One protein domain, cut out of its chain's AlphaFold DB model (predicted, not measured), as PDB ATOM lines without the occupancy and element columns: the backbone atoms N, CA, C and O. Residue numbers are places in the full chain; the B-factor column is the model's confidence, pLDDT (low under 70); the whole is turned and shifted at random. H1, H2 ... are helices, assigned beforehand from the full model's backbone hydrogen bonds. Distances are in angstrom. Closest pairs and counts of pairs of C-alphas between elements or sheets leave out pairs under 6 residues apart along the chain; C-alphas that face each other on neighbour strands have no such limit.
ATOM      1  N   ILE A   2     436.819 444.520 426.337       51.97
ATOM      2  CA  ILE A   2     436.686 445.311 427.594       51.97
ATOM      3  C   ILE A   2     436.989 444.441 428.835       51.97
ATOM      4  O   ILE A   2     437.547 444.916 429.816       51.97
ATOM      5  N   ALA A   3     436.750 443.128 428.747       55.72
ATOM      6  CA  ALA A   3     436.983 442.159 429.824       55.72
ATOM      7  C   ALA A   3     438.408 442.093 430.436       55.72
ATOM      8  O   ALA A   3     438.508 441.749 431.615       55.72
ATOM      9  N   PRO A   4     439.515 442.376 429.711       64.75
ATOM     10  CA  PRO A   4     440.843 442.369 430.327       64.75
ATOM     11  C   PRO A   4     441.010 443.519 431.325       64.75
ATOM     12  O   PRO A   4     441.477 443.301 432.439       64.75
ATOM     13  N   LEU A   5     440.560 444.722 430.952       62.53
ATOM     14  CA  LEU A   5     440.755 445.946 431.728       62.53
ATOM     15  C   LEU A   5     439.931 445.939 433.022       62.53
ATOM     16  O   LEU A   5     440.447 446.262 434.087       62.53
ATOM     17  N   SER A   6     438.684 445.457 432.959       63.09
ATOM     18  CA  SER A   6     437.816 445.331 434.137       63.09
ATOM     19  C   SER A   6     438.353 444.350 435.188       63.09
ATOM     20  O   SER A   6     437.973 444.427 436.353       63.09
ATOM     21  N   LYS A   7     439.195 443.387 434.782       63.50
ATOM     22  CA  LYS A   7     439.815 442.403 435.681       63.50
ATOM     23  C   LYS A   7     441.131 442.919 436.272       63.50
ATOM     24  O   LYS A   7     441.427 442.613 437.422       63.50
ATOM     25  N   ILE A   8     441.880 443.704 435.498       64.31
ATOM     26  CA  ILE A   8     443.133 444.371 435.893       64.31
ATOM     27  C   ILE A   8     442.853 445.384 437.015       64.31
ATOM     28  O   ILE A   8     443.365 445.233 438.121       64.31
ATOM     29  N   LEU A   9     441.855 446.253 436.824       63.03
ATOM     30  CA  LEU A   9     441.421 447.275 437.793       63.03
ATOM     31  C   LEU A   9     440.724 446.719 439.057       63.03
ATOM     32  O   LEU A   9     440.018 447.432 439.763       63.03
ATOM     33  N   SER A  10     440.906 445.436 439.367       59.31
ATOM     34  CA  SER A  10     440.604 444.884 440.692       59.31
ATOM     35  C   SER A  10     441.786 445.004 441.673       59.31
ATOM     36  O   SER A  10     441.592 444.845 442.881       59.31
ATOM     37  N   ASN A  11     442.991 445.337 441.183       62.97
ATOM     38  CA  ASN A  11     444.186 445.621 441.985       62.97
ATOM     39  C   ASN A  11     444.247 447.097 442.416       62.97
ATOM     40  O   ASN A  11     443.746 447.978 441.725       62.97
ATOM     41  N   SER A  12     444.855 447.404 443.572       63.84
ATOM     42  CA  SER A  12     444.684 448.742 444.162       63.84
ATOM     43  C   SER A  12     445.477 449.884 443.542       63.84
ATOM     44  O   SER A  12     445.039 451.025 443.635       63.84
ATOM     45  N   GLU A  13     446.648 449.605 442.986       67.31
ATOM     46  CA  GLU A  13     447.527 450.659 442.464       67.31
ATOM     47  C   GLU A  13     446.981 451.191 441.130       67.31
ATOM     48  O   GLU A  13     446.781 452.389 440.967       67.31
ATOM     49  N   GLU A  14     446.539 450.282 440.258       77.44
ATOM     50  CA  GLU A  14     445.967 450.597 438.942       77.44
ATOM     51  C   GLU A  14     444.614 451.327 439.034       77.44
ATOM     52  O   GLU A  14     444.281 452.142 438.178       77.44
ATOM     53  N   VAL A  15     443.830 451.079 440.093       80.69
ATOM     54  CA  VAL A  15     442.567 451.799 440.337       80.69
ATOM     55  C   VAL A  15     442.811 453.262 440.689       80.69
ATOM     56  O   VAL A  15     442.043 454.115 440.251       80.69
ATOM     57  N   PHE A  16     443.845 453.563 441.479       80.94
ATOM     58  CA  PHE A  16     444.158 454.949 441.828       80.94
ATOM     59  C   PHE A  16     444.628 455.718 440.595       80.94
ATOM     60  O   PHE A  16     444.131 456.813 440.342       80.94
ATOM     61  N   ASP A  17     445.519 455.117 439.804       82.38
ATOM     62  CA  ASP A  17     446.003 455.737 438.575       82.38
ATOM     63  C   ASP A  17     444.852 456.036 437.611       82.38
ATOM     64  O   ASP A  17     444.693 457.177 437.193       82.38
ATOM     65  N   PHE A  18     443.978 455.062 437.352       85.62
ATOM     66  CA  PHE A  18     442.838 455.237 436.453       85.62
ATOM     67  C   PHE A  18     441.830 456.295 436.947       85.62
ATOM     68  O   PHE A  18     441.411 457.173 436.195       85.62
ATOM     69  N   VAL A  19     441.421 456.228 438.217       85.44
ATOM     70  CA  VAL A  19     440.377 457.117 438.762       85.44
ATOM     71  C   VAL A  19     440.892 458.535 438.961       85.44
ATOM     72  O   VAL A  19     440.180 459.487 438.651       85.44
ATOM     73  N   VAL A  20     442.098 458.670 439.515       81.94
ATOM     74  CA  VAL A  20     442.620 459.941 440.028       81.94
ATOM     75  C   VAL A  20     443.621 460.553 439.060       81.94
ATOM     76  O   VAL A  20     443.423 461.683 438.625       81.94
ATOM     77  N   ASN A  21     444.684 459.825 438.706       80.81
ATOM     78  CA  ASN A  21     445.775 460.395 437.907       80.81
ATOM     79  C   ASN A  21     445.378 460.580 436.437       80.81
ATOM     80  O   ASN A  21     445.753 461.571 435.816       80.81
ATOM     81  N   GLU A  22     444.604 459.646 435.890       85.94
ATOM     82  CA  GLU A  22     444.073 459.710 434.527       85.94
ATOM     83  C   GLU A  22     442.724 460.446 434.450       85.94
ATOM     84  O   GLU A  22     442.284 460.802 433.359       85.94
ATOM     85  N   GLY A  23     442.083 460.712 435.594       83.50
ATOM     86  CA  GLY A  23     440.867 461.523 435.677       83.50
ATOM     87  C   GLY A  23     439.607 460.856 435.119       83.50
ATOM     88  O   GLY A  23     438.672 461.556 434.744       83.50
ATOM     89  N   TYR A  24     439.555 459.521 435.044       86.75
ATOM     90  CA  TYR A  24     438.333 458.812 434.633       86.75
ATOM     91  C   TYR A  24     437.260 458.770 435.722       86.75
ATOM     92  O   TYR A  24     436.112 458.424 435.429       86.75
ATOM     93  N   GLU A  25     437.626 459.119 436.957       87.81
ATOM     94  CA  GLU A  25     436.714 459.201 438.090       87.81
ATOM     95  C   GLU A  25     436.017 457.855 438.405       87.81
ATOM     96  O   GLU A  25     436.298 456.793 437.831       87.81
ATOM     97  N   VAL A  26     435.103 457.859 439.376       85.69
ATOM     98  CA  VAL A  26     434.327 456.667 439.737       85.69
ATOM     99  C   VAL A  26     433.315 456.329 438.643       85.69
ATOM    100  O   VAL A  26     433.008 455.149 438.427       85.69
ATOM    101  N   LYS A  27     432.816 457.328 437.907       86.38
ATOM    102  CA  LYS A  27     431.964 457.130 436.736       86.38
ATOM    103  C   LYS A  27     432.657 456.269 435.679       86.38
ATOM    104  O   LYS A  27     432.057 455.294 435.226       86.38
ATOM    105  N   GLY A  28     433.915 456.553 435.342       85.81
ATOM    106  CA  GLY A  28     434.682 455.755 434.386       85.81
ATOM    107  C   GLY A  28     434.830 454.302 434.830       85.81
ATOM    108  O   GLY A  28     434.649 453.392 434.022       85.81
ATOM    109  N   LEU A  29     435.042 454.057 436.131       85.56
ATOM    110  CA  LEU A  29     435.036 452.698 436.690       85.56
ATOM    111  C   LEU A  29     433.686 451.986 436.516       85.56
ATOM    112  O   LEU A  29     433.648 450.774 436.295       85.56
ATOM    113  N   CYS A  30     432.570 452.709 436.628       85.56
ATOM    114  CA  CYS A  30     431.243 452.140 436.382       85.56
ATOM    115  C   CYS A  30     431.062 451.781 434.903       85.56
ATOM    116  O   CYS A  30     430.595 450.683 434.593       85.56
ATOM    117  N   ASP A  31     431.473 452.676 434.005       88.00
ATOM    118  CA  ASP A  31     431.280 452.542 432.558       88.00
ATOM    119  C   ASP A  31     432.065 451.362 431.960       88.00
ATOM    120  O   ASP A  31     431.603 450.720 431.016       88.00
ATOM    121  N   ILE A  32     433.220 451.008 432.537       87.56
ATOM    122  CA  ILE A  32     434.004 449.830 432.119       87.56
ATOM    123  C   ILE A  32     433.440 448.493 432.633       87.56
ATOM    124  O   ILE A  32     433.976 447.431 432.305       87.56
ATOM    125  N   GLY A  33     432.374 448.518 433.439       85.81
ATOM    126  CA  GLY A  33     431.659 447.318 433.870       85.81
ATOM    127  C   GLY A  33     432.432 446.442 434.857       85.81
ATOM    128  O   GLY A  33     432.428 445.211 434.720       85.81
ATOM    129  N   ILE A  34     433.097 447.048 435.850       84.56
ATOM    130  CA  ILE A  34     433.722 446.299 436.951       84.56
ATOM    131  C   ILE A  34     432.715 445.333 437.595       84.56
ATOM    132  O   ILE A  34     431.569 445.681 437.872       84.56
ATOM    133  N   GLN A  35     433.142 444.091 437.822       83.75
ATOM    134  CA  GLN A  35     432.275 443.028 438.356       83.75
ATOM    135  C   GLN A  35     432.315 442.945 439.886       83.75
ATOM    136  O   GLN A  35     431.438 442.349 440.505       83.75
ATOM    137  N   ALA A  36     433.345 443.528 440.499       85.19
ATOM    138  CA  ALA A  36     433.543 443.559 441.938       85.19
ATOM    139  C   ALA A  36     434.007 444.953 442.360       85.19
ATOM    140  O   ALA A  36     434.691 445.643 441.605       85.19
ATOM    141  N   LEU A  37     433.629 445.354 443.572       84.19
ATOM    142  CA  LEU A  37     434.028 446.634 444.141       84.19
ATOM    143  C   LEU A  37     435.517 446.584 444.540       84.19
ATOM    144  O   LEU A  37     435.884 445.701 445.322       84.19
ATOM    145  N   PRO A  38     436.371 447.506 444.054       85.50
ATOM    146  CA  PRO A  38     437.753 447.592 444.508       85.50
ATOM    147  C   PRO A  38     437.821 447.830 446.017       85.50
ATOM    148  O   PRO A  38     436.996 448.552 446.583       85.50
ATOM    149  N   LYS A  39     438.828 447.248 446.678       84.31
ATOM    150  CA  LYS A  39     438.962 447.288 448.144       84.31
ATOM    151  C   LYS A  39     439.004 448.707 448.726       84.31
ATOM    152  O   LYS A  39     438.596 448.894 449.863       84.31
ATOM    153  N   GLN A  40     439.444 449.699 447.949       81.44
ATOM    154  CA  GLN A  40     439.524 451.105 448.360       81.44
ATOM    155  C   GLN A  40     438.159 451.771 448.560       81.44
ATOM    156  O   GLN A  40     438.099 452.806 449.209       81.44
ATOM    157  N   TYR A  41     437.080 451.188 448.030       84.00
ATOM    158  CA  TYR A  41     435.705 451.663 448.232       84.00
ATOM    159  C   TYR A  41     434.945 450.834 449.277       84.00
ATOM    160  O   TYR A  41     433.760 451.066 449.522       84.00
ATOM    161  N   ILE A  42     435.589 449.826 449.873       86.25
ATOM    162  CA  ILE A  42     434.972 448.994 450.903       86.25
ATOM    163  C   ILE A  42     435.133 449.699 452.253       86.25
ATOM    164  O   ILE A  42     436.217 449.692 452.830       86.25
ATOM    165  N   GLN A  43     434.033 450.252 452.769       85.50
ATOM    166  CA  GLN A  43     433.982 450.916 454.077       85.50
ATOM    167  C   GLN A  43     434.416 449.976 455.228       85.50
ATOM    168  O   GLN A  43     434.225 448.748 455.127       85.50
ATOM    169  N   PRO A  44     434.980 450.507 456.331       85.56
ATOM    170  CA  PRO A  44     435.272 449.740 457.538       85.56
ATOM    171  C   PRO A  44     433.982 449.171 458.141       85.56
ATOM    172  O   PRO A  44     432.880 449.617 457.822       85.56
ATOM    173  N   LEU A  45     434.099 448.127 458.966       85.69
ATOM    174  CA  LEU A  45     432.939 447.357 459.428       85.69
ATOM    175  C   LEU A  45     431.936 448.225 460.199       85.69
ATOM    176  O   LEU A  45     430.733 448.027 460.064       85.69
ATOM    177  N   THR A 113     437.194 456.389 454.154       57.41
ATOM    178  CA  THR A 113     437.284 455.526 452.967       57.41
ATOM    179  C   THR A 113     436.795 456.303 451.752       57.41
ATOM    180  O   THR A 113     435.915 457.149 451.903       57.41
ATOM    181  N   LEU A 114     437.317 456.023 450.548       61.84
ATOM    182  CA  LEU A 114     436.886 456.740 449.345       61.84
ATOM    183  C   LEU A 114     435.377 456.558 449.143       61.84
ATOM    184  O   LEU A 114     434.892 455.448 448.898       61.84
ATOM    185  N   GLY A 115     434.635 457.659 449.246       66.00
ATOM    186  CA  GLY A 115     433.238 457.705 448.855       66.00
ATOM    187  C   GLY A 115     433.118 457.326 447.382       66.00
ATOM    188  O   GLY A 115     433.862 457.817 446.536       66.00
ATOM    189  N   ARG A 116     432.179 456.436 447.049       67.62
ATOM    190  CA  ARG A 116     431.874 456.102 445.652       67.62
ATOM    191  C   ARG A 116     431.033 457.225 445.033       67.62
ATOM    192  O   ARG A 116     429.845 457.039 444.776       67.62
ATOM    193  N   ARG A 117     431.628 458.406 444.887       77.25
ATOM    194  CA  ARG A 117     430.992 459.618 444.372       77.25
ATOM    195  C   ARG A 117     432.027 460.480 443.667       77.25
ATOM    196  O   ARG A 117     433.112 460.680 444.202       77.25
ATOM    197  N   ASP A 118     431.614 461.046 442.546       76.81
ATOM    198  CA  ASP A 118     432.325 462.127 441.877       76.81
ATOM    199  C   ASP A 118     431.632 463.441 442.249       76.81
ATOM    200  O   ASP A 118     430.412 463.470 442.452       76.81
ATOM    201  N   TYR A 119     432.391 464.525 442.398       75.94
ATOM    202  CA  TYR A 119     431.837 465.829 442.749       75.94
ATOM    203  C   TYR A 119     432.554 466.952 442.008       75.94
ATOM    204  O   TYR A 119     433.758 466.906 441.784       75.94
ATOM    205  N   HIS A 120     431.799 467.992 441.668       76.38
ATOM    206  CA  HIS A 120     432.336 469.275 441.233       76.38
ATOM    207  C   HIS A 120     432.052 470.293 442.340       76.38
ATOM    208  O   HIS A 120     430.898 470.619 442.612       76.38
ATOM    209  N   SER A 121     433.103 470.764 443.016       82.88
ATOM    210  CA  SER A 121     432.981 471.778 444.066       82.88
ATOM    211  C   SER A 121     433.107 473.170 443.454       82.88
ATOM    212  O   SER A 121     434.214 473.620 443.163       82.88
ATOM    213  N   LEU A 122     431.977 473.853 443.271       83.75
ATOM    214  CA  LEU A 122     431.922 475.215 442.744       83.75
ATOM    215  C   LEU A 122     431.719 476.205 443.893       83.75
ATOM    216  O   LEU A 122     430.708 476.159 444.594       83.75
ATOM    217  N   VAL A 123     432.687 477.098 444.093       87.25
ATOM    218  CA  VAL A 123     432.604 478.164 445.099       87.25
ATOM    219  C   VAL A 123     432.195 479.449 444.397       87.25
ATOM    220  O   VAL A 123     432.884 479.909 443.488       87.25
ATOM    221  N   TYR A 124     431.052 480.010 444.792       88.50
ATOM    222  CA  TYR A 124     430.576 481.276 444.244       88.50
ATOM    223  C   TYR A 124     431.290 482.451 444.916       88.50
ATOM    224  O   TYR A 124     431.283 482.565 446.143       88.50
ATOM    225  N   ILE A 125     431.877 483.323 444.097       91.94
ATOM    226  CA  ILE A 125     432.528 484.570 444.519       91.94
ATOM    227  C   ILE A 125     431.826 485.753 443.842       91.94
ATOM    228  O   ILE A 125     431.372 486.676 444.520       91.94
ATOM    229  N   SER A 126     431.685 485.705 442.516       94.00
ATOM    230  CA  SER A 126     430.967 486.693 441.707       94.00
ATOM    231  C   SER A 126     430.488 486.089 440.383       94.00
ATOM    232  O   SER A 126     430.982 485.041 439.960       94.00
ATOM    233  N   ASP A 127     429.563 486.777 439.705       93.56
ATOM    234  CA  ASP A 127     429.091 486.390 438.369       93.56
ATOM    235  C   ASP A 127     430.218 486.401 437.324       93.56
ATOM    236  O   ASP A 127     430.274 485.515 436.469       93.56
ATOM    237  N   ASP A 128     431.140 487.366 437.407       96.06
ATOM    238  CA  ASP A 128     432.281 487.475 436.489       96.06
ATOM    239  C   ASP A 128     433.220 486.265 436.620       96.06
ATOM    240  O   ASP A 128     433.650 485.693 435.613       96.06
ATOM    241  N   GLU A 129     433.509 485.833 437.853       94.06
ATOM    242  CA  GLU A 129     434.319 484.636 438.096       94.06
ATOM    243  C   GLU A 129     433.579 483.357 437.702       94.06
ATOM    244  O   GLU A 129     434.162 482.494 437.046       94.06
ATOM    245  N   ALA A 130     432.292 483.241 438.037       90.56
ATOM    246  CA  ALA A 130     431.495 482.082 437.655       90.56
ATOM    247  C   ALA A 130     431.436 481.931 436.128       90.56
ATOM    248  O   ALA A 130     431.717 480.861 435.599       90.56
ATOM    249  N   THR A 131     431.175 483.019 435.401       92.19
ATOM    250  CA  THR A 131     431.120 483.013 433.930       92.19
ATOM    251  C   THR A 131     432.469 482.655 433.302       92.19
ATOM    252  O   THR A 131     432.513 482.014 432.254       92.19
ATOM    253  N   SER A 132     433.571 483.065 433.933       93.50
ATOM    254  CA  SER A 132     434.920 482.835 433.410       93.50
ATOM    255  C   SER A 132     435.452 481.430 433.700       93.50
ATOM    256  O   SER A 132     436.202 480.890 432.887       93.50
ATOM    257  N   PHE A 133     435.106 480.850 434.855       91.25
ATOM    258  CA  PHE A 133     435.766 479.645 435.371       91.25
ATOM    259  C   PHE A 133     434.847 478.439 435.569       91.25
ATOM    260  O   PHE A 133     435.353 477.321 435.661       91.25
TER     261      PHE A 133
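Overview. This is residues 2 to 45 and 113 to 133 of the 138 residues of an uncharacterized protein of Solanum lycopersicum (UniProt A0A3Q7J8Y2). Three short helices, H1, H2 and H3, make a loose cluster at one end, and a long stretch without a named element, residues 113 to 126, leads away from it to a fourth short helix, H4, at the far end. Residues 123 to 129 stick out, and a second unnamed stretch, residues 32 to 45, follows H3. The 65 printed residues hold four named helices, H1 to H4 in chain order, and no named strand; the class is all helix, with 30 residues in named elements, under half. The whole is loose and flat, with a radius of gyration of the C-alphas of 15.6 A and spans of 46 by 32 by 17 A.

Arrangement. H1, residues 3 to 8, and H2, residues 12 to 21, are close but not clearly touching, the closest C-alphas being those of Ile 8 and Glu 14, 7.5 A apart. Their lines are about perpendicular, at 77 degrees. H2 and H3, residues 25 to 31, touch only at the corner by their tight link, the closest C-alphas being those of Val 19 and Glu 25, 4.3 A apart. Their lines are only just about perpendicular, at 70.4 degrees. H1 and H3 are only just apart, their closest C-alphas being 8.3 A from each other. H4, residues 127 to 133, is apart from H1, H2 and H3. Every O i to N i+4 pair is within hydrogen-bond range in H3 and H4, against 1 of 2 in H1 and 5 of 6 in H2.

Along the chain. H1 begins at C-alpha 3, (436.983, 442.159, 429.824), and measures 8.9 A. H2 measures 13.3 A and H3 10.2 A. H4 measures 10.0 A and ends at C-alpha 133, (435.766, 479.645, 435.371).

Size, cuts and confidence. The C-alphas of Pro 4 and Ser 126, the two farthest apart, are 46.8 A from each other. Residues 46 to 112 are not printed, and C-alphas 45 and 113 are 11.3 A apart across this cut. Model confidence is under 70 in residues 2 to 13 and 113 to 116.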